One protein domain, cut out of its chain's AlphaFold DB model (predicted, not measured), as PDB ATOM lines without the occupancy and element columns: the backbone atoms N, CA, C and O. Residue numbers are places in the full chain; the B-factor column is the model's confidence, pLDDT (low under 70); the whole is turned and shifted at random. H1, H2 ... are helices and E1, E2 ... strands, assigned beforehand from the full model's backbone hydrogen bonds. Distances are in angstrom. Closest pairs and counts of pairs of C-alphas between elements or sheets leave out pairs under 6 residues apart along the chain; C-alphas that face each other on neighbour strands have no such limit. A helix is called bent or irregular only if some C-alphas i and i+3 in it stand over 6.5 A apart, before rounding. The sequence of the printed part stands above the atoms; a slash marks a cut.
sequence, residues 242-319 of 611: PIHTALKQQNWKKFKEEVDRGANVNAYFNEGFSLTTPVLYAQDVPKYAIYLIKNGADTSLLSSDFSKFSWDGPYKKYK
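Overview. This is residues 242 to 319 of the 611 residues of an uncharacterized protein of Caenorhabditis nigoni (UniProt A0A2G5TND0). Two helical hairpins, H1 with H2 and H3 with H4, are stacked side by side, and H5 continues the row of H2 and H4. A small hairpin of strands, E1 and E2, lies off the side where H1 and H3 are. The printed part has 78 residues, with five named helices and two named strands in the order H1, H2, E1, E2, H3, H4, H5 and one antiparallel sheet, E1 - E2; the class is mostly helix, helices holding 38 and strands 6 of the 44 residues in named elements. It is compact, with a radius of gyration of the C-alphas of 11.5 A and spans of 31 by 27 by 18 A.

Along the chain. E1 is residues 269 to 271, 6.6 A, and E2 is 274 to 276, 6.2 A. H3 is 278 to 284, 11.5 A, and H4 is 286 to 294, 11.8 A. H1, 242 to 248, 10.0 A, begins at C-alpha 242 (-23.331, 4.022, 23.977). H2 is 252 to 260, 11.9 A. H5, 313 to 318, 10.6 A, ends at C-alpha 318 (-5.432, 18.724, 12.787). H3 and H5 are irregular: C-alphas 281 and 284 are 7.6 A apart, and 314 and 317 are 7.1 A.

Arrangement. In the hairpin E1 and E2, N 271 and O 274 are 2.9 A apart, within hydrogen-bond range. The closest C-alphas of E1 and H3, Phe 269 and Pro 278, are 7.9 A apart. H3 and H4 touch as a hairpin, closest C-alphas Ala 282 and Ala 289 at 5.0 A, opposite ways at 36 degrees, only just steep. H1 and H2 touch likewise, Ala 246 and Phe 255 at 5.0 A and 38 degrees, only just steep. H1 and H3 only just touch, with 3 pairs of C-alphas within 8 A, the closest those of His 244 and Pro 278 at 6.8 A. H2 and H4 are close but not clearly touching, the same way at a shallow tilt of 7 degrees. H4 touches H5, Pro 286 and Pro 314 being closest at 6.9 A, the same way at a shallow tilt of 15 degrees. Every O i to N i+4 pair is within hydrogen-bond range in H1, H2 and H4, but 2 of 3 in H3 and 0 of 2 in H5, where 1 of 3 O i to N i+3 pairs is.

Size, cuts and confidence. The farthest C-alphas, Phe 273 and Lys 317, are 31.6 A apart. The printed part has no cut. The link from H4 to H5, 18 residues, is long. Mean pLDDT of the printed part is 90.6; residue 273 is under 70.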
ATOM      1  N   PRO A 242     -23.155   4.585  25.314       85.69
ATOM      2  CA  PRO A 242     -23.331   4.022  23.977       85.69
ATOM      3  C   PRO A 242     -22.162   4.321  23.025       85.69
ATOM      4  O   PRO A 242     -21.709   3.418  22.317       85.69
ATOM      5  N   ILE A 243     -21.609   5.542  23.071       89.12
ATOM      6  CA  ILE A 243     -20.415   5.930  22.303       89.12
ATOM      7  C   ILE A 243     -19.177   5.107  22.690       89.12
ATOM      8  O   ILE A 243     -18.456   4.644  21.808       89.12
ATOM      9  N   HIS A 244     -18.945   4.886  23.988       90.44
ATOM     10  CA  HIS A 244     -17.810   4.105  24.492       90.44
ATOM     11  C   HIS A 244     -17.949   2.641  24.087       90.44
ATOM     12  O   HIS A 244     -17.006   2.052  23.573       90.44
ATOM     13  N   THR A 245     -19.146   2.073  24.235       89.44
ATOM     14  CA  THR A 245     -19.440   0.693  23.830       89.44
ATOM     15  C   THR A 245     -19.219   0.500  22.331       89.44
ATOM     16  O   THR A 245     -18.533  -0.433  21.920       89.44
ATOM     17  N   ALA A 246     -19.742   1.411  21.503       92.94
ATOM     18  CA  ALA A 246     -19.563   1.354  20.056       92.94
ATOM     19  C   ALA A 246     -18.091   1.508  19.638       92.94
ATOM     20  O   ALA A 246     -17.664   0.877  18.670       92.94
ATOM     21  N   LEU A 247     -17.320   2.318  20.370       94.31
ATOM     22  CA  LEU A 247     -15.885   2.481  20.165       94.31
ATOM     23  C   LEU A 247     -15.107   1.210  20.541       94.31
ATOM     24  O   LEU A 247     -14.331   0.728  19.719       94.31
ATOM     25  N   LYS A 248     -15.360   0.623  21.722       91.69
ATOM     26  CA  LYS A 248     -14.725  -0.634  22.170       91.69
ATOM     27  C   LYS A 248     -15.007  -1.793  21.213       91.69
ATOM     28  O   LYS A 248     -14.108  -2.549  20.874       91.69
ATOM     29  N   GLN A 249     -16.242  -1.885  20.721       93.62
ATOM     30  CA  GLN A 249     -16.664  -2.898  19.748       93.62
ATOM     31  C   GLN A 249     -16.213  -2.597  18.309       93.62
ATOM     32  O   GLN A 249     -16.547  -3.351  17.400       93.62
ATOM     33  N   GLN A 250     -15.525  -1.472  18.073       94.31
ATOM     34  CA  GLN A 250     -15.148  -0.989  16.740       94.31
ATOM     35  C   GLN A 250     -16.327  -0.972  15.744       94.31
ATOM     36  O   GLN A 250     -16.179  -1.169  14.536       94.31
ATOM     37  N   ASN A 251     -17.532  -0.656  16.226       96.50
ATOM     38  CA  ASN A 251     -18.727  -0.540  15.397       96.50
ATOM     39  C   ASN A 251     -18.837   0.883  14.839       96.50
ATOM     40  O   ASN A 251     -19.429   1.771  15.454       96.50
ATOM     41  N   TRP A 252     -18.252   1.114  13.661       97.12
ATOM     42  CA  TRP A 252     -18.182   2.452  13.058       97.12
ATOM     43  C   TRP A 252     -19.549   3.099  12.831       97.12
ATOM     44  O   TRP A 252     -19.696   4.296  13.067       97.12
ATOM     45  N   LYS A 253     -20.538   2.330  12.358       96.94
ATOM     46  CA  LYS A 253     -21.871   2.858  12.044       96.94
ATOM     47  C   LYS A 253     -22.525   3.415  13.305       96.94
ATOM     48  O   LYS A 253     -22.891   4.586  13.318       96.94
ATOM     49  N   LYS A 254     -22.580   2.601  14.364       94.06
ATOM     50  CA  LYS A 254     -23.153   2.998  15.653       94.06
ATOM     51  C   LYS A 254     -22.353   4.135  16.285       94.06
ATOM     52  O   LYS A 254     -22.925   5.134  16.684       94.06
ATOM     53  N   PHE A 255     -21.025   4.043  16.296       95.69
ATOM     54  CA  PHE A 255     -20.165   5.097  16.834       95.69
ATOM     55  C   PHE A 255     -20.411   6.456  16.162       95.69
ATOM     56  O   PHE A 255     -20.597   7.464  16.840       95.69
ATOM     57  N   LYS A 256     -20.435   6.482  14.823       95.88
ATOM     58  CA  LYS A 256     -20.694   7.701  14.053       95.88
ATOM     59  C   LYS A 256     -22.075   8.268  14.373       95.88
ATOM     60  O   LYS A 256     -22.205   9.478  14.524       95.88
ATOM     61  N   GLU A 257     -23.074   7.401  14.471       92.50
ATOM     62  CA  GLU A 257     -24.445   7.769  14.812       92.50
ATOM     63  C   GLU A 257     -24.536   8.432  16.193       92.50
ATOM     64  O   GLU A 257     -25.091   9.523  16.300       92.50
ATOM     65  N   GLU A 258     -23.915   7.847  17.221       88.88
ATOM     66  CA  GLU A 258     -23.873   8.421  18.574       88.88
ATOM     67  C   GLU A 258     -23.188   9.800  18.592       88.88
ATOM     68  O   GLU A 258     -23.708  10.761  19.161       88.88
ATOM     69  N   VAL A 259     -22.040   9.936  17.913       91.19
ATOM     70  CA  VAL A 259     -21.338  11.226  17.801       91.19
ATOM     71  C   VAL A 259     -22.199  12.255  17.067       91.19
ATOM     72  O   VAL A 259     -22.307  13.395  17.516       91.19
ATOM     73  N   ASP A 260     -22.838  11.875  15.959       89.25
ATOM     74  CA  ASP A 260     -23.678  12.776  15.165       89.25
ATOM     75  C   ASP A 260     -24.920  13.250  15.924       89.25
ATOM     76  O   ASP A 260     -25.336  14.396  15.724       89.25
ATOM     77  N   ARG A 261     -25.454  12.414  16.825       82.88
ATOM     78  CA  ARG A 261     -26.534  12.757  17.765       82.88
ATOM     79  C   ARG A 261     -26.084  13.651  18.931       82.88
ATOM     80  O   ARG A 261     -26.924  14.069  19.719       82.88
ATOM     81  N   GLY A 262     -24.796  13.989  19.029       81.19
ATOM     82  CA  GLY A 262     -24.278  14.905  20.048       81.19
ATOM     83  C   GLY A 262     -23.798  14.226  21.329       81.19
ATOM     84  O   GLY A 262     -23.728  14.890  22.361       81.19
ATOM     85  N   ALA A 263     -23.450  12.934  21.286       85.00
ATOM     86  CA  ALA A 263     -22.802  12.272  22.415       85.00
ATOM     87  C   ALA A 263     -21.531  13.026  22.847       85.00
ATOM     88  O   ALA A 263     -20.752  13.507  22.017       85.00
ATOM     89  N   ASN A 264     -21.301  13.105  24.160       85.44
ATOM     90  CA  ASN A 264     -20.138  13.793  24.704       85.44
ATOM     91  C   ASN A 264     -18.837  13.034  24.380       85.44
ATOM     92  O   ASN A 264     -18.487  12.046  25.025       85.44
ATOM     93  N   VAL A 265     -18.093  13.543  23.397       90.62
ATOM     94  CA  VAL A 265     -16.822  12.977  22.914       90.62
ATOM     95  C   VAL A 265     -15.652  13.114  23.897       90.62
ATOM     96  O   VAL A 265     -14.597  12.539  23.643       90.62
ATOM     97  N   ASN A 266     -15.837  13.844  25.002       90.88
ATOM     98  CA  ASN A 266     -14.843  14.048  26.062       90.88
ATOM     99  C   ASN A 266     -15.190  13.312  27.366       90.88
ATOM    100  O   ASN A 266     -14.440  13.412  28.332       90.88
ATOM    101  N   ALA A 267     -16.312  12.586  27.406       88.56
ATOM    102  CA  ALA A 267     -16.740  11.845  28.588       88.56
ATOM    103  C   ALA A 267     -15.752  10.720  28.918       88.56
ATOM    104  O   ALA A 267     -15.538   9.831  28.088       88.56
ATOM    105  N   TYR A 268     -15.200  10.731  30.131       88.62
ATOM    106  CA  TYR A 268     -14.306   9.679  30.607       88.62
ATOM    107  C   TYR A 268     -15.058   8.361  30.783       88.62
ATOM    108  O   TYR A 268     -16.249   8.324  31.115       88.62
ATOM    109  N   PHE A 269     -14.342   7.264  30.571       86.69
ATOM    110  CA  PHE A 269     -14.812   5.914  30.856       86.69
ATOM    111  C   PHE A 269     -13.665   5.044  31.352       86.69
ATOM    112  O   PHE A 269     -12.494   5.380  31.163       86.69
ATOM    113  N   ASN A 270     -14.021   3.931  31.990       83.12
ATOM    114  CA  ASN A 270     -13.043   2.986  32.499       83.12
ATOM    115  C   ASN A 270     -12.467   2.099  31.385       83.12
ATOM    116  O   ASN A 270     -13.208   1.452  30.632       83.12
ATOM    117  N   GLU A 271     -11.141   2.047  31.328       77.75
ATOM    118  CA  GLU A 271     -10.355   1.115  30.539       77.75
ATOM    119  C   GLU A 271      -9.345   0.396  31.444       77.75
ATOM    120  O   GLU A 271      -8.269   0.905  31.766       77.75
ATOM    121  N   GLY A 272      -9.727  -0.801  31.900       74.38
ATOM    122  CA  GLY A 272      -8.951  -1.575  32.866       74.38
ATOM    123  C   GLY A 272      -8.841  -0.861  34.215       74.38
ATOM    124  O   GLY A 272      -9.810  -0.803  34.970       74.38
ATOM    125  N   PHE A 273      -7.647  -0.342  34.512       69.06
ATOM    126  CA  PHE A 273      -7.333   0.388  35.747       69.06
ATOM    127  C   PHE A 273      -7.213   1.911  35.546       69.06
ATOM    128  O   PHE A 273      -6.882   2.623  36.493       69.06
ATOM    129  N   SER A 274      -7.459   2.421  34.332       79.00
ATOM    130  CA  SER A 274      -7.298   3.838  33.983       79.00
ATOM    131  C   SER A 274      -8.596   4.424  33.423       79.00
ATOM    132  O   SER A 274      -9.312   3.793  32.649       79.00
ATOM    133  N   LEU A 275      -8.902   5.664  33.799       85.75
ATOM    134  CA  LEU A 275      -9.927   6.482  33.173       85.75
ATOM    135  C   LEU A 275      -9.328   7.240  31.993       85.75
ATOM    136  O   LEU A 275      -8.347   7.976  32.132       85.75
ATOM    137  N   THR A 276      -9.962   7.106  30.833       89.81
ATOM    138  CA  THR A 276      -9.478   7.697  29.585       89.81
ATOM    139  C   THR A 276     -10.601   8.370  28.806       89.81
ATOM    140  O   THR A 276     -11.785   8.072  28.991       89.81
ATOM    141  N   THR A 277     -10.229   9.304  27.932       93.06
ATOM    142  CA  THR A 277     -11.162   9.942  27.002       93.06
ATOM    143  C   THR A 277     -11.300   9.102  25.727       93.06
ATOM    144  O   THR A 277     -10.372   8.384  25.345       93.06
ATOM    145  N   PRO A 278     -12.424   9.215  24.995       94.94
ATOM    146  CA  PRO A 278     -12.618   8.507  23.731       94.94
ATOM    147  C   PRO A 278     -11.503   8.765  22.714       94.94
ATOM    148  O   PRO A 278     -11.127   7.858  21.977       94.94
ATOM    149  N   VAL A 279     -10.972   9.993  22.658       95.81
ATOM    150  CA  VAL A 279      -9.945  10.365  21.673       95.81
ATOM    151  C   VAL A 279      -8.597   9.726  21.981       95.81
ATOM    152  O   VAL A 279      -7.921   9.291  21.052       95.81
ATOM    153  N   LEU A 280      -8.238   9.620  23.263       94.31
ATOM    154  CA  LEU A 280      -7.002   8.975  23.686       94.31
ATOM    155  C   LEU A 280      -7.086   7.458  23.498       94.31
ATOM    156  O   LEU A 280      -6.178   6.868  22.924       94.31
ATOM    157  N   TYR A 281      -8.211   6.842  23.869       94.12
ATOM    158  CA  TYR A 281      -8.454   5.421  23.598       94.12
ATOM    159  C   TYR A 281      -8.401   5.089  22.098       94.12
ATOM    160  O   TYR A 281      -7.869   4.064  21.688       94.12
ATOM    161  N   ALA A 282      -8.941   5.968  21.252       95.50
ATOM    162  CA  ALA A 282      -8.972   5.775  19.806       95.50
ATOM    163  C   ALA A 282      -7.654   6.130  19.092       95.50
ATOM    164  O   ALA A 282      -7.629   6.109  17.858       95.50
ATOM    165  N   GLN A 283      -6.588   6.499  19.814       92.94
ATOM    166  CA  GLN A 283      -5.360   7.042  19.223       92.94
ATOM    167  C   GLN A 283      -4.697   6.090  18.219       92.94
ATOM    168  O   GLN A 283      -4.146   6.554  17.222       92.94
ATOM    169  N   ASP A 284      -4.810   4.778  18.407       91.94
ATOM    170  CA  ASP A 284      -4.233   3.794  17.481       91.94
ATOM    171  C   ASP A 284      -5.181   3.416  16.332       91.94
ATOM    172  O   ASP A 284      -4.833   2.640  15.443       91.94
ATOM    173  N   VAL A 285      -6.382   4.011  16.290       95.06
ATOM    174  CA  VAL A 285      -7.382   3.790  15.238       95.06
ATOM    175  C   VAL A 285      -7.773   5.131  14.594       95.06
ATOM    176  O   VAL A 285      -8.830   5.700  14.905       95.06
ATOM    177  N   PRO A 286      -6.979   5.641  13.625       95.00
ATOM    178  CA  PRO A 286      -7.100   7.008  13.107       95.00
ATOM    179  C   PRO A 286      -8.487   7.408  12.629       95.00
ATOM    180  O   PRO A 286      -8.892   8.559  12.780       95.00
ATOM    181  N   LYS A 287      -9.248   6.457  12.082       96.88
ATOM    182  CA  LYS A 287     -10.626   6.675  11.639       96.88
ATOM    183  C   LYS A 287     -11.514   7.248  12.756       96.88
ATOM    184  O   LYS A 287     -12.266   8.187  12.501       96.88
ATOM    185  N   TYR A 288     -11.408   6.715  13.973       97.69
ATOM    186  CA  TYR A 288     -12.198   7.136  15.133       97.69
ATOM    187  C   TYR A 288     -11.632   8.406  15.758       97.69
ATOM    188  O   TYR A 288     -12.371   9.381  15.897       97.69
ATOM    189  N   ALA A 289     -10.326   8.446  16.039       96.81
ATOM    190  CA  ALA A 289      -9.679   9.619  16.632       96.81
ATOM    191  C   ALA A 289      -9.870  10.884  15.779       96.81
ATOM    192  O   ALA A 289     -10.267  11.927  16.295       96.81
ATOM    193  N   ILE A 290      -9.696  10.798  14.454       96.69
ATOM    194  CA  ILE A 290      -9.935  11.936  13.551       96.69
ATOM    195  C   ILE A 290     -11.399  12.383  13.604       96.69
ATOM    196  O   ILE A 290     -11.671  13.583  13.542       96.69
ATOM    197  N   TYR A 291     -12.347  11.444  13.695       97.31
ATOM    198  CA  TYR A 291     -13.762  11.793  13.800       97.31
ATOM    199  C   TYR A 291     -14.059  12.512  15.114       97.31
ATOM    200  O   TYR A 291     -14.721  13.543  15.095       97.31
ATOM    201  N   LEU A 292     -13.518  12.033  16.232       96.75
ATOM    202  CA  LEU A 292     -13.653  12.676  17.542       96.75
ATOM    203  C   LEU A 292     -13.070  14.092  17.528       96.75
ATOM    204  O   LEU A 292     -13.765  15.040  17.885       96.75
ATOM    205  N   ILE A 293     -11.844  14.261  17.015       95.94
ATOM    206  CA  ILE A 293     -11.184  15.572  16.888       95.94
ATOM    207  C   ILE A 293     -12.055  16.535  16.081       95.94
ATOM    208  O   ILE A 293     -12.328  17.644  16.531       95.94
ATOM    209  N   LYS A 294     -12.559  16.106  14.918       95.38
ATOM    210  CA  LYS A 294     -13.431  16.931  14.066       95.38
ATOM    211  C   LYS A 294     -14.767  17.303  14.715       95.38
ATOM    212  O   LYS A 294     -15.416  18.232  14.239       95.38
ATOM    213  N   ASN A 295     -15.171  16.592  15.763       92.88
ATOM    214  CA  ASN A 295     -16.402  16.825  16.513       92.88
ATOM    215  C   ASN A 295     -16.136  17.409  17.913       92.88
ATOM    216  O   ASN A 295     -16.986  17.303  18.794       92.88
ATOM    217  N   GLY A 296     -14.980  18.055  18.109       91.00
ATOM    218  CA  GLY A 296     -14.693  18.853  19.302       91.00
ATOM    219  C   GLY A 296     -14.094  18.076  20.470       91.00
ATOM    220  O   GLY A 296     -14.246  18.511  21.612       91.00
ATOM    221  N   ALA A 297     -13.429  16.947  20.205       93.44
ATOM    222  CA  ALA A 297     -12.666  16.267  21.240       93.44
ATOM    223  C   ALA A 297     -11.504  17.137  21.741       93.44
ATOM    224  O   ALA A 297     -10.731  17.686  20.949       93.44
ATOM    225  N   ASP A 298     -11.387  17.252  23.060       90.69
ATOM    226  CA  ASP A 298     -10.336  18.002  23.725       90.69
ATOM    227  C   ASP A 298      -9.127  17.094  23.970       90.69
ATOM    228  O   ASP A 298      -9.110  16.234  24.845       90.69
ATOM    229  N   THR A 299      -8.100  17.299  23.153       90.06
ATOM    230  CA  THR A 299      -6.836  16.549  23.188       90.06
ATOM    231  C   THR A 299      -5.862  17.055  24.256       90.06
ATOM    232  O   THR A 299      -4.767  16.508  24.397       90.06
ATOM    233  N   SER A 300      -6.221  18.118  24.987       88.50
ATOM    234  CA  SER A 300      -5.453  18.592  26.140       88.50
ATOM    235  C   SER A 300      -5.783  17.828  27.422       88.50
ATOM    236  O   SER A 300      -4.963  17.826  28.341       88.50
ATOM    237  N   LEU A 301      -6.933  17.145  27.458       88.44
ATOM    238  CA  LEU A 301      -7.354  16.300  28.568       88.44
ATOM    239  C   LEU A 301      -6.415  15.099  28.725       88.44
ATOM    240  O   LEU A 301      -6.144  14.376  27.764       88.44
ATOM    241  N   LEU A 302      -5.934  14.900  29.950       88.50
ATOM    242  CA  LEU A 302      -5.065  13.788  30.328       88.50
ATOM    243  C   LEU A 302      -5.900  12.623  30.856       88.50
ATOM    244  O   LEU A 302      -6.851  12.844  31.598       88.50
ATOM    245  N   SER A 303      -5.520  11.385  30.563       87.62
ATOM    246  CA  SER A 303      -6.066  10.237  31.301       87.62
ATOM    247  C   SER A 303      -5.607  10.235  32.762       87.62
ATOM    248  O   SER A 303      -4.728  10.996  33.168       87.62
ATOM    249  N   SER A 304      -6.195   9.361  33.577       83.94
ATOM    250  CA  SER A 304      -5.888   9.262  35.012       83.94
ATOM    251  C   SER A 304      -4.462   8.808  35.359       83.94
ATOM    252  O   SER A 304      -4.033   8.918  36.511       83.94
ATOM    253  N   ASP A 305      -3.741   8.275  34.380       80.62
ATOM    254  CA  ASP A 305      -2.310   7.946  34.419       80.62
ATOM    255  C   ASP A 305      -1.432   9.081  33.850       80.62
ATOM    256  O   ASP A 305      -0.226   8.920  33.703       80.62
ATOM    257  N   PHE A 306      -2.029  10.241  33.561       82.19
ATOM    258  CA  PHE A 306      -1.396  11.418  32.965       82.19
ATOM    259  C   PHE A 306      -0.921  11.234  31.514       82.19
ATOM    260  O   PHE A 306      -0.163  12.071  31.012       82.19
ATOM    261  N   SER A 307      -1.392  10.199  30.812       85.00
ATOM    262  CA  SER A 307      -1.127  10.053  29.379       85.00
ATOM    263  C   SER A 307      -1.811  11.164  28.576       85.00
ATOM    264  O   SER A 307      -2.899  11.644  28.904       85.00
ATOM    265  N   LYS A 308      -1.142  11.600  27.504       89.94
ATOM    266  CA  LYS A 308      -1.576  12.707  26.645       89.94
ATOM    267  C   LYS A 308      -1.706  12.248  25.202       89.94
ATOM    268  O   LYS A 308      -0.899  11.458  24.722       89.94
ATOM    269  N   PHE A 309      -2.672  12.825  24.495       93.00
ATOM    270  CA  PHE A 309      -2.849  12.582  23.069       93.00
ATOM    271  C   PHE A 309      -1.610  13.007  22.258       93.00
ATOM    272  O   PHE A 309      -1.152  14.153  22.361       93.00
ATOM    273  N   SER A 310      -1.095  12.105  21.418       94.12
ATOM    274  CA  SER A 310      -0.006  12.410  20.486       94.12
ATOM    275  C   SER A 310      -0.533  12.994  19.175       94.12
ATOM    276  O   SER A 310      -1.421  12.451  18.523       94.12
ATOM    277  N   TRP A 311       0.073  14.102  18.746       91.75
ATOM    278  CA  TRP A 311      -0.237  14.756  17.471       91.75
ATOM    279  C   TRP A 311       0.543  14.192  16.276       91.75
ATOM    280  O   TRP A 311       0.490  14.773  15.188       91.75
ATOM    281  N   ASP A 312       1.279  13.101  16.464       90.56
ATOM    282  CA  ASP A 312       2.118  12.522  15.423       90.56
ATOM    283  C   ASP A 312       1.305  11.792  14.339       90.56
ATOM    284  O   ASP A 312       0.078  11.646  14.402       90.56
ATOM    285  N   GLY A 313       1.995  11.397  13.266       91.81
ATOM    286  CA  GLY A 313       1.410  10.644  12.156       91.81
ATOM    287  C   GLY A 313       0.195  11.338  11.512       91.81
ATOM    288  O   GLY A 313       0.296  12.496  11.085       91.81
ATOM    289  N   PRO A 314      -0.967  10.661  11.396       91.81
ATOM    290  CA  PRO A 314      -2.124  11.171  10.656       91.81
ATOM    291  C   PRO A 314      -2.811  12.377  11.324       91.81
ATOM    292  O   PRO A 314      -3.633  13.045  10.680       91.81
ATOM    293  N   TYR A 315      -2.482  12.684  12.585       94.38
ATOM    294  CA  TYR A 315      -3.129  13.736  13.374       94.38
ATOM    295  C   TYR A 315      -2.505  15.119  13.188       94.38
ATOM    296  O   TYR A 315      -3.181  16.129  13.401       94.38
ATOM    297  N   LYS A 316      -1.257  15.191  12.706       94.19
ATOM    298  CA  LYS A 316      -0.468  16.432  12.612       94.19
ATOM    299  C   LYS A 316      -1.199  17.572  11.900       94.19
ATOM    300  O   LYS A 316      -1.135  18.718  12.331       94.19
ATOM    301  N   LYS A 317      -1.967  17.261  10.850       93.44
ATOM    302  CA  LYS A 317      -2.749  18.240  10.065       93.44
ATOM    303  C   LYS A 317      -3.969  18.826  10.787       93.44
ATOM    304  O   LYS A 317      -4.615  19.734  10.252       93.44
ATOM    305  N   TYR A 318      -4.336  18.266  11.936       92.94
ATOM    306  CA  TYR A 318      -5.432  18.724  12.787       92.94
ATOM    307  C   TYR A 318      -4.935  19.484  14.020       92.94
ATOM    308  O   TYR A 318      -5.733  20.153  14.675       92.94
ATOM    309  N   LYS A 319      -3.626  19.444  14.300       88.94
ATOM    310  CA  LYS A 319      -2.998  20.207  15.379       88.94
ATOM    311  C   LYS A 319      -3.313  21.696  15.210       88.94
ATOM    312  O   LYS A 319      -3.247  22.225  14.101       88.94
TER     313      LYS A 319